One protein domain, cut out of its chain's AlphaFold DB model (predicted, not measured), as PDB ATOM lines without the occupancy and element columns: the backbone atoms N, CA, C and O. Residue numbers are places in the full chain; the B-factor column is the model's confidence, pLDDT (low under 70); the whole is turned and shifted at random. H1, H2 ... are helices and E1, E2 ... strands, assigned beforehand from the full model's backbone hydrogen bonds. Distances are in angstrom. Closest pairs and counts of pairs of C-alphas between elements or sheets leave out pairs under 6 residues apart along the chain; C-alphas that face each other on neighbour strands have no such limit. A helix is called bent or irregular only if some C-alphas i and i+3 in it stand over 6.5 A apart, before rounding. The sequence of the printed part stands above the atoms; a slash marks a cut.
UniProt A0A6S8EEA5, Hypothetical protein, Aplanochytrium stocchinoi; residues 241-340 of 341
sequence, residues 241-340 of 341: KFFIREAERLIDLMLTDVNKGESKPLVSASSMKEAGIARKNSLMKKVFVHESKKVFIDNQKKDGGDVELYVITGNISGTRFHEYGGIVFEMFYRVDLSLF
ATOM      1  N   LYS A 241     -54.718  -8.713  -6.398       93.81
ATOM      2  CA  LYS A 241     -55.193  -8.362  -7.750       93.81
ATOM      3  C   LYS A 241     -54.458  -7.150  -8.321       93.81
ATOM      4  O   LYS A 241     -54.049  -7.174  -9.478       93.81
ATOM      5  N   PHE A 242     -54.260  -6.110  -7.515       94.69
ATOM      6  CA  PHE A 242     -53.500  -4.930  -7.920       94.69
ATOM      7  C   PHE A 242     -52.042  -5.280  -8.257       94.69
ATOM      8  O   PHE A 242     -51.559  -4.915  -9.325       94.69
ATOM      9  N   PHE A 243     -51.364  -6.049  -7.403       96.38
ATOM     10  CA  PHE A 243     -49.987  -6.485  -7.642       96.38
ATOM     11  C   PHE A 243     -49.845  -7.399  -8.859       96.38
ATOM     12  O   PHE A 243     -48.843  -7.298  -9.556       96.38
ATOM     13  N   ILE A 244     -50.835  -8.243  -9.159       96.69
ATOM     14  CA  ILE A 244     -50.851  -9.034 -10.398       96.69
ATOM     15  C   ILE A 244     -50.898  -8.106 -11.617       96.69
ATOM     16  O   ILE A 244     -50.089  -8.281 -12.522       96.69
ATOM     17  N   ARG A 245     -51.768  -7.085 -11.625       95.69
ATOM     18  CA  ARG A 245     -51.825  -6.109 -12.731       95.69
ATOM     19  C   ARG A 245     -50.494  -5.380 -12.920       95.69
ATOM     20  O   ARG A 245     -50.020  -5.258 -14.046       95.69
ATOM     21  N   GLU A 246     -49.861  -4.942 -11.833       96.50
ATOM     22  CA  GLU A 246     -48.545  -4.292 -11.916       96.50
ATOM     23  C   GLU A 246     -47.443  -5.248 -12.383       96.50
ATOM     24  O   GLU A 246     -46.593  -4.866 -13.188       96.50
ATOM     25  N   ALA A 247     -47.473  -6.503 -11.933       97.38
ATOM     26  CA  ALA A 247     -46.561  -7.533 -12.401       97.38
ATOM     27  C   ALA A 247     -46.723  -7.776 -13.910       97.38
ATOM     28  O   ALA A 247     -45.733  -7.804 -14.638       97.38
ATOM     29  N   GLU A 248     -47.955  -7.893 -14.404       97.25
ATOM     30  CA  GLU A 248     -48.247  -8.085 -15.829       97.25
ATOM     31  C   GLU A 248     -47.812  -6.883 -16.675       97.25
ATOM     32  O   GLU A 248     -47.210  -7.073 -17.734       97.25
ATOM     33  N   ARG A 249     -47.974  -5.661 -16.154       97.19
ATOM     34  CA  ARG A 249     -47.433  -4.445 -16.775       97.19
ATOM     35  C   ARG A 249     -45.905  -4.483 -16.889       97.19
ATOM     36  O   ARG A 249     -45.353  -4.032 -17.892       97.19
ATOM     37  N   LEU A 250     -45.194  -5.021 -15.895       96.62
ATOM     38  CA  LEU A 250     -43.742  -5.221 -15.999       96.62
ATOM     39  C   LEU A 250     -43.385  -6.277 -17.055       96.62
ATOM     40  O   LEU A 250     -42.426  -6.086 -17.802       96.62
ATOM     41  N   ILE A 251     -44.167  -7.352 -17.178       96.62
ATOM     42  CA  ILE A 251     -43.961  -8.351 -18.239       96.62
ATOM     43  C   ILE A 251     -44.170  -7.706 -19.622       96.62
ATOM     44  O   ILE A 251     -43.422  -8.013 -20.548       96.62
ATOM     45  N   ASP A 252     -45.119  -6.780 -19.787       96.31
ATOM     46  CA  ASP A 252     -45.275  -6.018 -21.039       96.31
ATOM     47  C   ASP A 252     -44.048  -5.174 -21.380       96.31
ATOM     48  O   ASP A 252     -43.623  -5.133 -22.538       96.31
ATOM     49  N   LEU A 253     -43.438  -4.538 -20.376       94.44
ATOM     50  CA  LEU A 253     -42.192  -3.796 -20.566       94.44
ATOM     51  C   LEU A 253     -41.044  -4.719 -20.984       94.44
ATOM     52  O   LEU A 253     -40.324  -4.395 -21.927       94.44
ATOM     53  N   MET A 254     -40.920  -5.888 -20.349       94.62
ATOM     54  CA  MET A 254     -39.937  -6.905 -20.734       94.62
ATOM     55  C   MET A 254     -40.125  -7.342 -22.192       94.62
ATOM     56  O   MET A 254     -39.172  -7.319 -22.966       94.62
ATOM     57  N   LEU A 255     -41.349  -7.709 -22.589       94.31
ATOM     58  CA  LEU A 255     -41.634  -8.132 -23.965       94.31
ATOM     59  C   LEU A 255     -41.385  -7.006 -24.970       94.31
ATOM     60  O   LEU A 255     -40.913  -7.260 -26.074       94.31
ATOM     61  N   THR A 256     -41.658  -5.759 -24.589       94.62
ATOM     62  CA  THR A 256     -41.367  -4.591 -25.425       94.62
ATOM     63  C   THR A 256     -39.867  -4.424 -25.660       94.62
ATOM     64  O   THR A 256     -39.465  -4.165 -26.792       94.62
ATOM     65  N   ASP A 257     -39.039  -4.575 -24.623       92.44
ATOM     66  CA  ASP A 257     -37.577  -4.535 -24.753       92.44
ATOM     67  C   ASP A 257     -37.077  -5.664 -25.667       92.44
ATOM     68  O   ASP A 257     -36.354  -5.407 -26.630       92.44
ATOM     69  N   VAL A 258     -37.538  -6.896 -25.435       91.06
ATOM     70  CA  VAL A 258     -37.171  -8.061 -26.257       91.06
ATOM     71  C   VAL A 258     -37.557  -7.848 -27.725       91.06
ATOM     72  O   VAL A 258     -36.739  -8.070 -28.616       91.06
ATOM     73  N   ASN A 259     -38.762  -7.340 -27.994       92.75
ATOM     74  CA  ASN A 259     -39.240  -7.070 -29.355       92.75
ATOM     75  C   ASN A 259     -38.465  -5.948 -30.062       92.75
ATOM     76  O   ASN A 259     -38.432  -5.907 -31.291       92.75
ATOM     77  N   LYS A 260     -37.824  -5.044 -29.311       93.19
ATOM     78  CA  LYS A 260     -36.909  -4.025 -29.850       93.19
ATOM     79  C   LYS A 260     -35.506  -4.567 -30.141       93.19
ATOM     80  O   LYS A 260     -34.666  -3.812 -30.618       93.19
ATOM     81  N   GLY A 261     -35.254  -5.851 -29.881       89.25
ATOM     82  CA  GLY A 261     -33.942  -6.479 -30.035       89.25
ATOM     83  C   GLY A 261     -33.020  -6.274 -28.834       89.25
ATOM     84  O   GLY A 261     -31.832  -6.585 -28.918       89.25
ATOM     85  N   GLU A 262     -33.544  -5.783 -27.707       87.31
ATOM     86  CA  GLU A 262     -32.722  -5.553 -26.527       87.31
ATOM     87  C   GLU A 262     -32.436  -6.863 -25.807       87.31
ATOM     88  O   GLU A 262     -33.280  -7.435 -25.122       87.31
ATOM     89  N   SER A 263     -31.187  -7.311 -25.938       81.69
ATOM     90  CA  SER A 263     -30.685  -8.552 -25.335       81.69
ATOM     91  C   SER A 263     -30.677  -8.550 -23.801       81.69
ATOM     92  O   SER A 263     -30.535  -9.608 -23.193       81.69
ATOM     93  N   LYS A 264     -30.804  -7.376 -23.168       86.75
ATOM     94  CA  LYS A 264     -30.706  -7.183 -21.713       86.75
ATOM     95  C   LYS A 264     -31.872  -6.319 -21.224       86.75
ATOM     96  O   LYS A 264     -31.679  -5.117 -21.015       86.75
ATOM     97  N   PRO A 265     -33.084  -6.886 -21.094       85.69
ATOM     98  CA  PRO A 265     -34.236  -6.127 -20.629       85.69
ATOM     99  C   PRO A 265     -34.020  -5.657 -19.184       85.69
ATOM    100  O   PRO A 265     -33.356  -6.319 -18.387       85.69
ATOM    101  N   LEU A 266     -34.589  -4.499 -18.832       92.56
ATOM    102  CA  LEU A 266     -34.555  -3.998 -17.444       92.56
ATOM    103  C   LEU A 266     -35.409  -4.842 -16.492       92.56
ATOM    104  O   LEU A 266     -35.212  -4.814 -15.278       92.56
ATOM    105  N   VAL A 267     -36.365  -5.575 -17.052       94.50
ATOM    106  CA  VAL A 267     -37.260  -6.478 -16.337       94.50
ATOM    107  C   VAL A 267     -36.942  -7.908 -16.756       94.50
ATOM    108  O   VAL A 267     -36.794  -8.175 -17.944       94.50
ATOM    109  N   SER A 268     -36.891  -8.827 -15.794       92.56
ATOM    110  CA  SER A 268     -36.860 -10.269 -16.056       92.56
ATOM    111  C   SER A 268     -37.993 -10.976 -15.307       92.56
ATOM    112  O   SER A 268     -38.440 -10.543 -14.240       92.56
ATOM    113  N   ALA A 269     -38.485 -12.066 -15.891       91.19
ATOM    114  CA  ALA A 269     -39.544 -12.906 -15.353       91.19
ATOM    115  C   ALA A 269     -39.209 -14.392 -15.560       91.19
ATOM    116  O   ALA A 269     -38.289 -14.738 -16.296       91.19
ATOM    117  N   SER A 270     -39.969 -15.295 -14.933       80.56
ATOM    118  CA  SER A 270     -39.906 -16.765 -15.098       80.56
ATOM    119  C   SER A 270     -38.685 -17.519 -14.545       80.56
ATOM    120  O   SER A 270     -38.787 -18.727 -14.326       80.56
ATOM    121  N   SER A 271     -37.576 -16.854 -14.202       87.06
ATOM    122  CA  SER A 271     -36.360 -17.523 -13.704       87.06
ATOM    123  C   SER A 271     -36.061 -17.219 -12.231       87.06
ATOM    124  O   SER A 271     -35.559 -16.156 -11.868       87.06
ATOM    125  N   MET A 272     -36.296 -18.203 -11.349       92.25
ATOM    126  CA  MET A 272     -35.870 -18.114  -9.939       92.25
ATOM    127  C   MET A 272     -34.345 -18.065  -9.790       92.25
ATOM    128  O   MET A 272     -33.846 -17.498  -8.818       92.25
ATOM    129  N   LYS A 273     -33.607 -18.664 -10.737       91.62
ATOM    130  CA  LYS A 273     -32.140 -18.622 -10.760       91.62
ATOM    131  C   LYS A 273     -31.667 -17.185 -10.957       91.62
ATOM    132  O   LYS A 273     -30.885 -16.692 -10.151       91.62
ATOM    133  N   GLU A 274     -32.196 -16.506 -11.971       92.06
ATOM    134  CA  GLU A 274     -31.876 -15.106 -12.259       92.06
ATOM    135  C   GLU A 274     -32.300 -14.174 -11.130       92.06
ATOM    136  O   GLU A 274     -31.500 -13.347 -10.704       92.06
ATOM    137  N   ALA A 275     -33.500 -14.357 -10.568       93.31
ATOM    138  CA  ALA A 275     -33.933 -13.586  -9.404       93.31
ATOM    139  C   ALA A 275     -32.966 -13.762  -8.218       93.31
ATOM    140  O   ALA A 275     -32.619 -12.801  -7.533       93.31
ATOM    141  N   GLY A 276     -32.486 -14.989  -7.990       92.38
ATOM    142  CA  GLY A 276     -31.483 -15.286  -6.970       92.38
ATOM    143  C   GLY A 276     -30.137 -14.603  -7.224       92.38
ATOM    144  O   GLY A 276     -29.544 -14.084  -6.279       92.38
ATOM    145  N   ILE A 277     -29.673 -14.580  -8.478       92.38
ATOM    146  CA  ILE A 277     -28.443 -13.892  -8.896       92.38
ATOM    147  C   ILE A 277     -28.594 -12.376  -8.715       92.38
ATOM    148  O   ILE A 277     -27.749 -11.755  -8.071       92.38
ATOM    149  N   ALA A 278     -29.684 -11.788  -9.215       92.56
ATOM    150  CA  ALA A 278     -29.950 -10.356  -9.117       92.56
ATOM    151  C   ALA A 278     -30.036  -9.886  -7.658       92.56
ATOM    152  O   ALA A 278     -29.468  -8.850  -7.318       92.56
ATOM    153  N   ARG A 279     -30.671 -10.679  -6.779       92.00
ATOM    154  CA  ARG A 279     -30.691 -10.427  -5.330       92.00
ATOM    155  C   ARG A 279     -29.285 -10.445  -4.733       92.00
ATOM    156  O   ARG A 279     -28.877  -9.467  -4.121       92.00
ATOM    157  N   LYS A 280     -28.537 -11.542  -4.915       91.19
ATOM    158  CA  LYS A 280     -27.199 -11.717  -4.313       91.19
ATOM    159  C   LYS A 280     -26.213 -10.621  -4.724       91.19
ATOM    160  O   LYS A 280     -25.328 -10.287  -3.948       91.19
ATOM    161  N   ASN A 281     -26.375 -10.079  -5.928       90.75
ATOM    162  CA  ASN A 281     -25.514  -9.034  -6.476       90.75
ATOM    163  C   ASN A 281     -26.082  -7.614  -6.291       90.75
ATOM    164  O   ASN A 281     -25.534  -6.674  -6.856       90.75
ATOM    165  N   SER A 282     -27.162  -7.434  -5.516       90.69
ATOM    166  CA  SER A 282     -27.795  -6.125  -5.262       90.69
ATOM    167  C   SER A 282     -28.210  -5.367  -6.534       90.69
ATOM    168  O   SER A 282     -28.159  -4.143  -6.600       90.69
ATOM    169  N   LEU A 283     -28.623  -6.101  -7.569       91.62
ATOM    170  CA  LEU A 283     -29.038  -5.545  -8.865       91.62
ATOM    171  C   LEU A 283     -30.548  -5.296  -8.934       91.62
ATOM    172  O   LEU A 283     -31.024  -4.581  -9.818       91.62
ATOM    173  N   MET A 284     -31.303  -5.919  -8.031       93.00
ATOM    174  CA  MET A 284     -32.758  -5.890  -8.005       93.00
ATOM    175  C   MET A 284     -33.262  -4.607  -7.345       93.00
ATOM    176  O   MET A 284     -32.852  -4.280  -6.238       93.00
ATOM    177  N   LYS A 285     -34.184  -3.915  -8.008       94.12
ATOM    178  CA  LYS A 285     -34.870  -2.727  -7.486       94.12
ATOM    179  C   LYS A 285     -36.238  -3.084  -6.912       94.12
ATOM    180  O   LYS A 285     -36.628  -2.597  -5.856       94.12
ATOM    181  N   LYS A 286     -36.984  -3.930  -7.621       95.75
ATOM    182  CA  LYS A 286     -38.380  -4.265  -7.317       95.75
ATOM    183  C   LYS A 286     -38.676  -5.689  -7.723       95.75
ATOM    184  O   LYS A 286     -38.196  -6.133  -8.761       95.75
ATOM    185  N   VAL A 287     -39.497  -6.389  -6.949       96.44
ATOM    186  CA  VAL A 287     -39.924  -7.749  -7.279       96.44
ATOM    187  C   VAL A 287     -41.361  -8.005  -6.857       96.44
ATOM    188  O   VAL A 287     -41.744  -7.759  -5.716       96.44
ATOM    189  N   PHE A 288     -42.138  -8.559  -7.784       97.62
ATOM    190  CA  PHE A 288     -43.422  -9.188  -7.511       97.62
ATOM    191  C   PHE A 288     -43.220 -10.695  -7.499       97.62
ATOM    192  O   PHE A 288     -42.721 -11.276  -8.466       97.62
ATOM    193  N   VAL A 289     -43.588 -11.340  -6.400       97.06
ATOM    194  CA  VAL A 289     -43.341 -12.768  -6.196       97.06
ATOM    195  C   VAL A 289     -44.538 -13.430  -5.530       97.06
ATOM    196  O   VAL A 289     -45.127 -12.896  -4.594       97.06
ATOM    197  N   HIS A 290     -44.908 -14.610  -6.020       97.00
ATOM    198  CA  HIS A 290     -45.968 -15.400  -5.409       97.00
ATOM    199  C   HIS A 290     -45.513 -16.014  -4.076       97.00
ATOM    200  O   HIS A 290     -44.379 -16.488  -3.955       97.00
ATOM    201  N   GLU A 291     -46.414 -16.083  -3.095       94.69
ATOM    202  CA  GLU A 291     -46.141 -16.599  -1.743       94.69
ATOM    203  C   GLU A 291     -45.567 -18.028  -1.713       94.69
ATOM    204  O   GLU A 291     -44.819 -18.385  -0.802       94.69
ATOM    205  N   SER A 292     -45.820 -18.836  -2.752       94.88
ATOM    206  CA  SER A 292     -45.233 -20.182  -2.874       94.88
ATOM    207  C   SER A 292     -43.702 -20.186  -2.980       94.88
ATOM    208  O   SER A 292     -43.076 -21.223  -2.754       94.88
ATOM    209  N   LYS A 293     -43.062 -19.045  -3.274       95.31
ATOM    210  CA  LYS A 293     -41.598 -18.888  -3.331       95.31
ATOM    211  C   LYS A 293     -41.005 -18.479  -1.975       95.31
ATOM    212  O   LYS A 293     -40.088 -17.659  -1.914       95.31
ATOM    213  N   LYS A 294     -41.499 -19.083  -0.887       92.81
ATOM    214  CA  LYS A 294     -41.163 -18.754   0.510       92.81
ATOM    215  C   LYS A 294     -39.664 -18.580   0.778       92.81
ATOM    216  O   LYS A 294     -39.266 -17.564   1.325       92.81
ATOM    217  N   VAL A 295     -38.821 -19.504   0.309       92.88
ATOM    218  CA  VAL A 295     -37.359 -19.434   0.521       92.88
ATOM    219  C   VAL A 295     -36.750 -18.147  -0.043       92.88
ATOM    220  O   VAL A 295     -35.871 -17.555   0.576       92.88
ATOM    221  N   PHE A 296     -37.210 -17.689  -1.212       93.38
ATOM    222  CA  PHE A 296     -36.732 -16.438  -1.797       93.38
ATOM    223  C   PHE A 296     -37.198 -15.231  -0.976       93.38
ATOM    224  O   PHE A 296     -36.389 -14.364  -0.664       93.38
ATOM    225  N   ILE A 297     -38.476 -15.213  -0.584       93.56
ATOM    226  CA  ILE A 297     -39.087 -14.147   0.224       93.56
ATOM    227  C   ILE A 297     -38.375 -14.010   1.575       93.56
ATOM    228  O   ILE A 297     -38.004 -12.906   1.965       93.56
ATOM    229  N   ASP A 298     -38.152 -15.123   2.273       91.31
ATOM    230  CA  ASP A 298     -37.509 -15.136   3.587       91.31
ATOM    231  C   ASP A 298     -36.061 -14.648   3.496       91.31
ATOM    232  O   ASP A 298     -35.618 -13.857   4.325       91.31
ATOM    233  N   ASN A 299     -35.335 -15.067   2.459       91.19
ATOM    234  CA  ASN A 299     -33.977 -14.596   2.216       91.19
ATOM    235  C   ASN A 299     -33.945 -13.096   1.880       91.19
ATOM    236  O   ASN A 299     -33.137 -12.373   2.447       91.19
ATOM    237  N   GLN A 300     -34.864 -12.607   1.042       90.06
ATOM    238  CA  GLN A 300     -34.974 -11.178   0.727       90.06
ATOM    239  C   GLN A 300     -35.287 -10.331   1.969       90.06
ATOM    240  O   GLN A 300     -34.735  -9.247   2.136       90.06
ATOM    241  N   LYS A 301     -36.159 -10.823   2.860       87.62
ATOM    242  CA  LYS A 301     -36.467 -10.160   4.136       87.62
ATOM    243  C   LYS A 301     -35.267 -10.153   5.089       87.62
ATOM    244  O   LYS A 301     -35.082  -9.171   5.802       87.62
ATOM    245  N   LYS A 302     -34.475 -11.233   5.113       86.44
ATOM    246  CA  LYS A 302     -33.284 -11.376   5.970       86.44
ATOM    247  C   LYS A 302     -32.117 -10.508   5.533       86.44
ATOM    248  O   LYS A 302     -31.437  -9.980   6.404       86.44
ATOM    249  N   ASP A 303     -31.890 -10.381   4.224       83.19
ATOM    250  CA  ASP A 303     -30.796  -9.560   3.701       83.19
ATOM    251  C   ASP A 303     -30.896  -8.120   4.223       83.19
ATOM    252  O   ASP A 303     -29.869  -7.499   4.465       83.19
ATOM    253  N   GLY A 304     -32.128  -7.637   4.456       64.06
ATOM    254  CA  GLY A 304     -32.424  -6.269   4.866       64.06
ATOM    255  C   GLY A 304     -32.028  -5.292   3.760       64.06
ATOM    256  O   GLY A 304     -30.852  -5.127   3.474       64.06
ATOM    257  N   GLY A 305     -32.972  -4.628   3.090       63.50
ATOM    258  CA  GLY A 305     -32.544  -3.723   2.021       63.50
ATOM    259  C   GLY A 305     -33.609  -3.174   1.091       63.50
ATOM    260  O   GLY A 305     -34.789  -3.509   1.190       63.50
ATOM    261  N   ASP A 306     -33.103  -2.339   0.181       73.44
ATOM    262  CA  ASP A 306     -33.762  -1.376  -0.716       73.44
ATOM    263  C   ASP A 306     -34.660  -1.976  -1.809       73.44
ATOM    264  O   ASP A 306     -35.207  -1.246  -2.635       73.44
ATOM    265  N   VAL A 307     -34.818  -3.302  -1.840       89.69
ATOM    266  CA  VAL A 307     -35.676  -3.957  -2.828       89.69
ATOM    267  C   VAL A 307     -37.138  -3.777  -2.435       89.69
ATOM    268  O   VAL A 307     -37.578  -4.246  -1.383       89.69
ATOM    269  N   GLU A 308     -37.922  -3.176  -3.325       92.88
ATOM    270  CA  GLU A 308     -39.378  -3.115  -3.197       92.88
ATOM    271  C   GLU A 308     -39.979  -4.518  -3.413       92.88
ATOM    272  O   GLU A 308     -40.221  -4.950  -4.544       92.88
ATOM    273  N   LEU A 309     -40.172  -5.260  -2.316       93.62
ATOM    274  CA  LEU A 309     -40.716  -6.619  -2.304       93.62
ATOM    275  C   LEU A 309     -42.246  -6.615  -2.180       93.62
ATOM    276  O   LEU A 309     -42.794  -6.279  -1.129       93.62
ATOM    277  N   TYR A 310     -42.926  -7.104  -3.214       95.31
ATOM    278  CA  TYR A 310     -44.377  -7.273  -3.257       95.31
ATOM    279  C   TYR A 310     -44.745  -8.756  -3.315       95.31
ATOM    280  O   TYR A 310     -44.482  -9.449  -4.302       95.31
ATOM    281  N   VAL A 311     -45.368  -9.256  -2.246       94.69
ATOM    282  CA  VAL A 311     -45.810 -10.654  -2.163       94.69
ATOM    283  C   VAL A 311     -47.268 -10.767  -2.601       94.69
ATOM    284  O   VAL A 311     -48.149 -10.150  -2.002       94.69
ATOM    285  N   ILE A 312     -47.514 -11.575  -3.631       95.88
ATOM    286  CA  ILE A 312     -48.850 -11.913  -4.134       95.88
ATOM    287  C   ILE A 312     -49.314 -13.200  -3.448       95.88
ATOM    288  O   ILE A 312     -48.640 -14.230  -3.535       95.88
ATOM    289  N   THR A 313     -50.462 -13.133  -2.778       92.19
ATOM    290  CA  THR A 313     -51.072 -14.254  -2.046       92.19
ATOM    291  C   THR A 313     -52.340 -14.748  -2.735       92.19
ATOM    292  O   THR A 313     -53.060 -13.949  -3.343       92.19
ATOM    293  N   GLY A 314     -52.671 -16.027  -2.562       90.69
ATOM    294  CA  GLY A 314     -53.878 -16.646  -3.106       90.69
ATOM    295  C   GLY A 314     -53.689 -17.275  -4.489       90.69
ATOM    296  O   GLY A 314     -52.583 -17.411  -4.999       90.69
ATOM    297  N   ASN A 315     -54.790 -17.708  -5.107       91.88
ATOM    298  CA  ASN A 315     -54.733 -18.406  -6.389       91.88
ATOM    299  C   ASN A 315     -54.405 -17.442  -7.542       91.88
ATOM    300  O   ASN A 315     -55.169 -16.522  -7.817       91.88
ATOM    301  N   ILE A 316     -53.302 -17.710  -8.241       94.50
ATOM    302  CA  ILE A 316     -52.854 -16.965  -9.428       94.50
ATOM    303  C   ILE A 316     -53.113 -17.713 -10.747       94.50
ATOM    304  O   ILE A 316     -52.709 -17.243 -11.809       94.50
ATOM    305  N   SER A 317     -53.748 -18.888 -10.706       94.06
ATOM    306  CA  SER A 317     -53.998 -19.699 -11.905       94.06
ATOM    307  C   SER A 317     -54.804 -18.913 -12.946       94.06
ATOM    308  O   SER A 317     -55.787 -18.260 -12.600       94.06
ATOM    309  N   GLY A 318     -54.401 -18.994 -14.216       93.19
ATOM    310  CA  GLY A 318     -55.033 -18.261 -15.322       93.19
ATOM    311  C   GLY A 318     -54.594 -16.800 -15.472       93.19
ATOM    312  O   GLY A 318     -55.129 -16.099 -16.323       93.19
ATOM    313  N   THR A 319     -53.635 -16.335 -14.668       96.06
ATOM    314  CA  THR A 319     -52.986 -15.026 -14.859       96.06
ATOM    315  C   THR A 319     -51.711 -15.179 -15.675       96.06
ATOM    316  O   THR A 319     -51.012 -16.193 -15.569       96.06
ATOM    317  N   ARG A 320     -51.335 -14.139 -16.418       95.81
ATOM    318  CA  ARG A 320     -50.064 -14.132 -17.144       95.81
ATOM    319  C   ARG A 320     -48.888 -14.095 -16.174       95.81
ATOM    320  O   ARG A 320     -47.869 -14.728 -16.413       95.81
ATOM    321  N   PHE A 321     -49.036 -13.450 -15.018       96.81
ATOM    322  CA  PHE A 321     -48.034 -13.542 -13.951       96.81
ATOM    323  C   PHE A 321     -47.694 -14.999 -13.568       96.81
ATOM    324  O   PHE A 321     -46.525 -15.333 -13.355       96.81
ATOM    325  N   HIS A 322     -48.694 -15.885 -13.519       96.12
ATOM    326  CA  HIS A 322     -48.479 -17.309 -13.256       96.12
ATOM    327  C   HIS A 322     -47.763 -18.026 -14.404       96.12
ATOM    328  O   HIS A 322     -46.832 -18.790 -14.147       96.12
ATOM    329  N   GLU A 323     -48.146 -17.743 -15.650       94.94
ATOM    330  CA  GLU A 323     -47.502 -18.291 -16.853       94.94
ATOM    331  C   GLU A 323     -46.010 -17.936 -16.915       94.94
ATOM    332  O   GLU A 323     -45.185 -18.756 -17.311       94.94
ATOM    333  N   TYR A 324     -45.640 -16.756 -16.411       94.88
ATOM    334  CA  TYR A 324     -44.253 -16.312 -16.256       94.88
ATOM    335  C   TYR A 324     -43.640 -16.741 -14.910       94.88
ATOM    336  O   TYR A 324     -42.800 -16.055 -14.325       94.88
ATOM    337  N   GLY A 325     -44.044 -17.901 -14.393       93.94
ATOM    338  CA  GLY A 325     -43.407 -18.571 -13.259       93.94
ATOM    339  C   GLY A 325     -43.695 -17.961 -11.885       93.94
ATOM    340  O   GLY A 325     -43.048 -18.356 -10.907       93.94
ATOM    341  N   GLY A 326     -44.637 -17.018 -11.774       95.75
ATOM    342  CA  GLY A 326     -45.023 -16.393 -10.504       95.75
ATOM    343  C   GLY A 326     -43.904 -15.566  -9.862       95.75
ATOM    344  O   GLY A 326     -43.794 -15.523  -8.632       95.75
ATOM    345  N   ILE A 327     -43.029 -14.983 -10.685       96.88
ATOM    346  CA  ILE A 327     -42.023 -14.002 -10.274       96.88
ATOM    347  C   ILE A 327     -41.678 -13.069 -11.442       96.88
ATOM    348  O   ILE A 327     -41.423 -13.529 -12.554       96.88
ATOM    349  N   VAL A 328     -41.637 -11.766 -11.175       97.38
ATOM    350  CA  VAL A 328     -41.127 -10.739 -12.092       97.38
ATOM    351  C   VAL A 328     -40.382  -9.687 -11.285       97.38
ATOM    352  O   VAL A 328     -40.831  -9.299 -10.205       97.38
ATOM    353  N   PHE A 329     -39.233  -9.241 -11.777       96.25
ATOM    354  CA  PHE A 329     -38.410  -8.257 -11.086       96.25
ATOM    355  C   PHE A 329     -37.812  -7.232 -12.046       96.25
ATOM    356  O   PHE A 329     -37.496  -7.533 -13.194       96.25
ATOM    357  N   GLU A 330     -37.662  -6.011 -11.547       95.88
ATOM    358  CA  GLU A 330     -37.022  -4.880 -12.213       95.88
ATOM    359  C   GLU A 330     -35.615  -4.698 -11.629       95.88
ATOM    360  O   GLU A 330     -35.423  -4.757 -10.409       95.88
ATOM    361  N   MET A 331     -34.635  -4.469 -12.497       94.12
ATOM    362  CA  MET A 331     -33.242  -4.210 -12.135       94.12
ATOM    363  C   MET A 331     -32.920  -2.713 -12.200       94.12
ATOM    364  O   MET A 331     -33.553  -1.963 -12.940       94.12
ATOM    365  N   PHE A 332     -31.894  -2.274 -11.465       92.38
ATOM    366  CA  PHE A 332     -31.401  -0.891 -11.554       92.38
ATOM    367  C   PHE A 332     -30.797  -0.556 -12.925       92.38
ATOM    368  O   PHE A 332     -30.902   0.579 -13.387       92.38
ATOM    369  N   TYR A 333     -30.172  -1.542 -13.572       90.56
ATOM    370  CA  TYR A 333     -29.456  -1.378 -14.835       90.56
ATOM    371  C   TYR A 333     -29.678  -2.581 -15.747       90.56
ATOM    372  O   TYR A 333     -29.946  -3.691 -15.286       90.56
ATOM    373  N   ARG A 334     -29.514  -2.367 -17.056       90.69
ATOM    374  CA  ARG A 334     -29.480  -3.451 -18.043       90.69
ATOM    375  C   ARG A 334     -28.190  -4.232 -17.859       90.69
ATOM    376  O   ARG A 334     -27.101  -3.694 -18.053       90.69
ATOM    377  N   VAL A 335     -28.310  -5.494 -17.482       88.31
ATOM    378  CA  VAL A 335     -27.169  -6.336 -17.141       88.31
ATOM    379  C   VAL A 335     -27.418  -7.758 -17.611       88.31
ATOM    380  O   VAL A 335     -28.548  -8.234 -17.636       88.31
ATOM    381  N   ASP A 336     -26.343  -8.421 -18.021       87.19
ATOM    382  CA  ASP A 336     -26.380  -9.837 -18.348       87.19
ATOM    383  C   ASP A 336     -26.157 -10.644 -17.068       87.19
ATOM    384  O   ASP A 336     -25.045 -10.694 -16.537       87.19
ATOM    385  N   LEU A 337     -27.227 -11.251 -16.554       87.81
ATOM    386  CA  LEU A 337     -27.183 -12.031 -15.319       87.81
ATOM    387  C   LEU A 337     -26.360 -13.319 -15.458       87.81
ATOM    388  O   LEU A 337     -25.946 -13.874 -14.440       87.81
ATOM    389  N   SER A 338     -26.069 -13.783 -16.681       85.06
ATOM    390  CA  SER A 338     -25.211 -14.956 -16.891       85.06
ATOM    391  C   SER A 338     -23.760 -14.716 -16.464       85.06
ATOM    392  O   SER A 338     -23.070 -15.663 -16.099       85.06
ATOM    393  N   LEU A 339     -23.320 -13.453 -16.415       84.06
ATOM    394  CA  LEU A 339     -21.972 -13.063 -15.988       84.06
ATOM    395  C   LEU A 339     -21.742 -13.193 -14.473       84.06
ATOM    396  O   LEU A 339     -20.610 -13.075 -14.015       84.06
ATOM    397  N   PHE A 340     -22.807 -13.415 -13.700       81.38
ATOM    398  CA  PHE A 340     -22.790 -13.464 -12.234       81.38
ATOM    399  C   PHE A 340     -23.196 -14.844 -11.679       81.38
ATOM    400  O   PHE A 340     -23.468 -14.966 -10.480       81.38
TER     401      PHE A 340
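This is residues 241 to 340 of the 341 residues of the protein "Hypothetical protein" of Aplanochytrium stocchinoi (UniProt A0A6S8EEA5). A four-stranded sheet forms the middle layer, with the long helix H1 crossing one face and two shorter helices, H2 and H3, side by side over the other. The short H4 packs on H1, and the short H5, at the end of the printed part, packs on H2 and is not on the sheet. The printed part has 100 residues, with five named helices and four named strands in the order H1 E1 H2 E2 H3 E3 H4 E4 H5; the sheet runs E1 E4 E2 E3 and is mixed, as is the class, helices and strands. The whole is compact, with a radius of gyration of the C-alphas of 12.7 A and spans of 35 by 31 by 19 A.

Begin with H1, residues 241 to 259, on the sheet of E1 (267 to 269), E4 (327 to 331), E2 (284 to 290) and E3 (308 to 312). Its height over the sheet is 8.4 A, and on the local plane it runs across the strands, at 69 degrees to E1; look at the C-alphas of Met 254 and Val 267, its closest pair with E1, 5.2 A apart. On the opposite face are H2, residues 272 to 280, slantwise to the strands at 36 degrees to E4 on the local plane, and H3, residues 291 to 303, along them at 22 degrees to E2 on the local plane. These are three layers, helices on both faces of a sheet. H2 and H3 are close but not clearly touching, with Arg 279 and Gln 300 their closest C-alphas at 7.5 A, at a shallow tilt of 13 degrees, the same way. E1, H2, E2 form a split strand-helix-strand unit, two strands running the same way with E4 between them, and E2, H3, E3 a strand-helix-strand unit of parallel neighbours; both crossovers are right-handed. For E1 and E4, antiparallel, find N 268 and O 329 at 3.0 A; for E4 and E2, antiparallel, N 288 and O 328 at 2.8 A; for E2 and E3, parallel, N 310 and O 287 at 2.8 A, each within hydrogen-bond range. H4, residues 320 to 323, only grazes the sheet and touches H1, which meets it with residues 244 to 251 alone; the closest C-alphas are Glu 248 and Phe 321, 5.8 A. H5, residues 337 to 340, touches H2, closest at the C-alphas of Glu 274 and Leu 337, 6.4 A. Every O i to N i+4 pair is within hydrogen-bond range in H1 and H2, and 7 of 9 in H3; H4 and H5 are too short for such a pair.

Find C-alpha 241 at (-55.193, -8.362, -7.750); from there H1 runs 26.9 A. E2 spans 16.5 A to C-alpha 290 at (-45.968, -15.400, -5.409), and H3 follows at once for 17.7 A; H3 is irregular, with C-alphas 292 and 295 8.6 A apart. H5 ends at C-alpha 340, (-22.790, -13.464, -12.234).

The C-alphas of Lys 260 and Lys 302, the two farthest apart, are 36.7 A apart. The printed part has no cut and no long link. Its mean pLDDT is 91.8, and residues 304 to 305 are under 70.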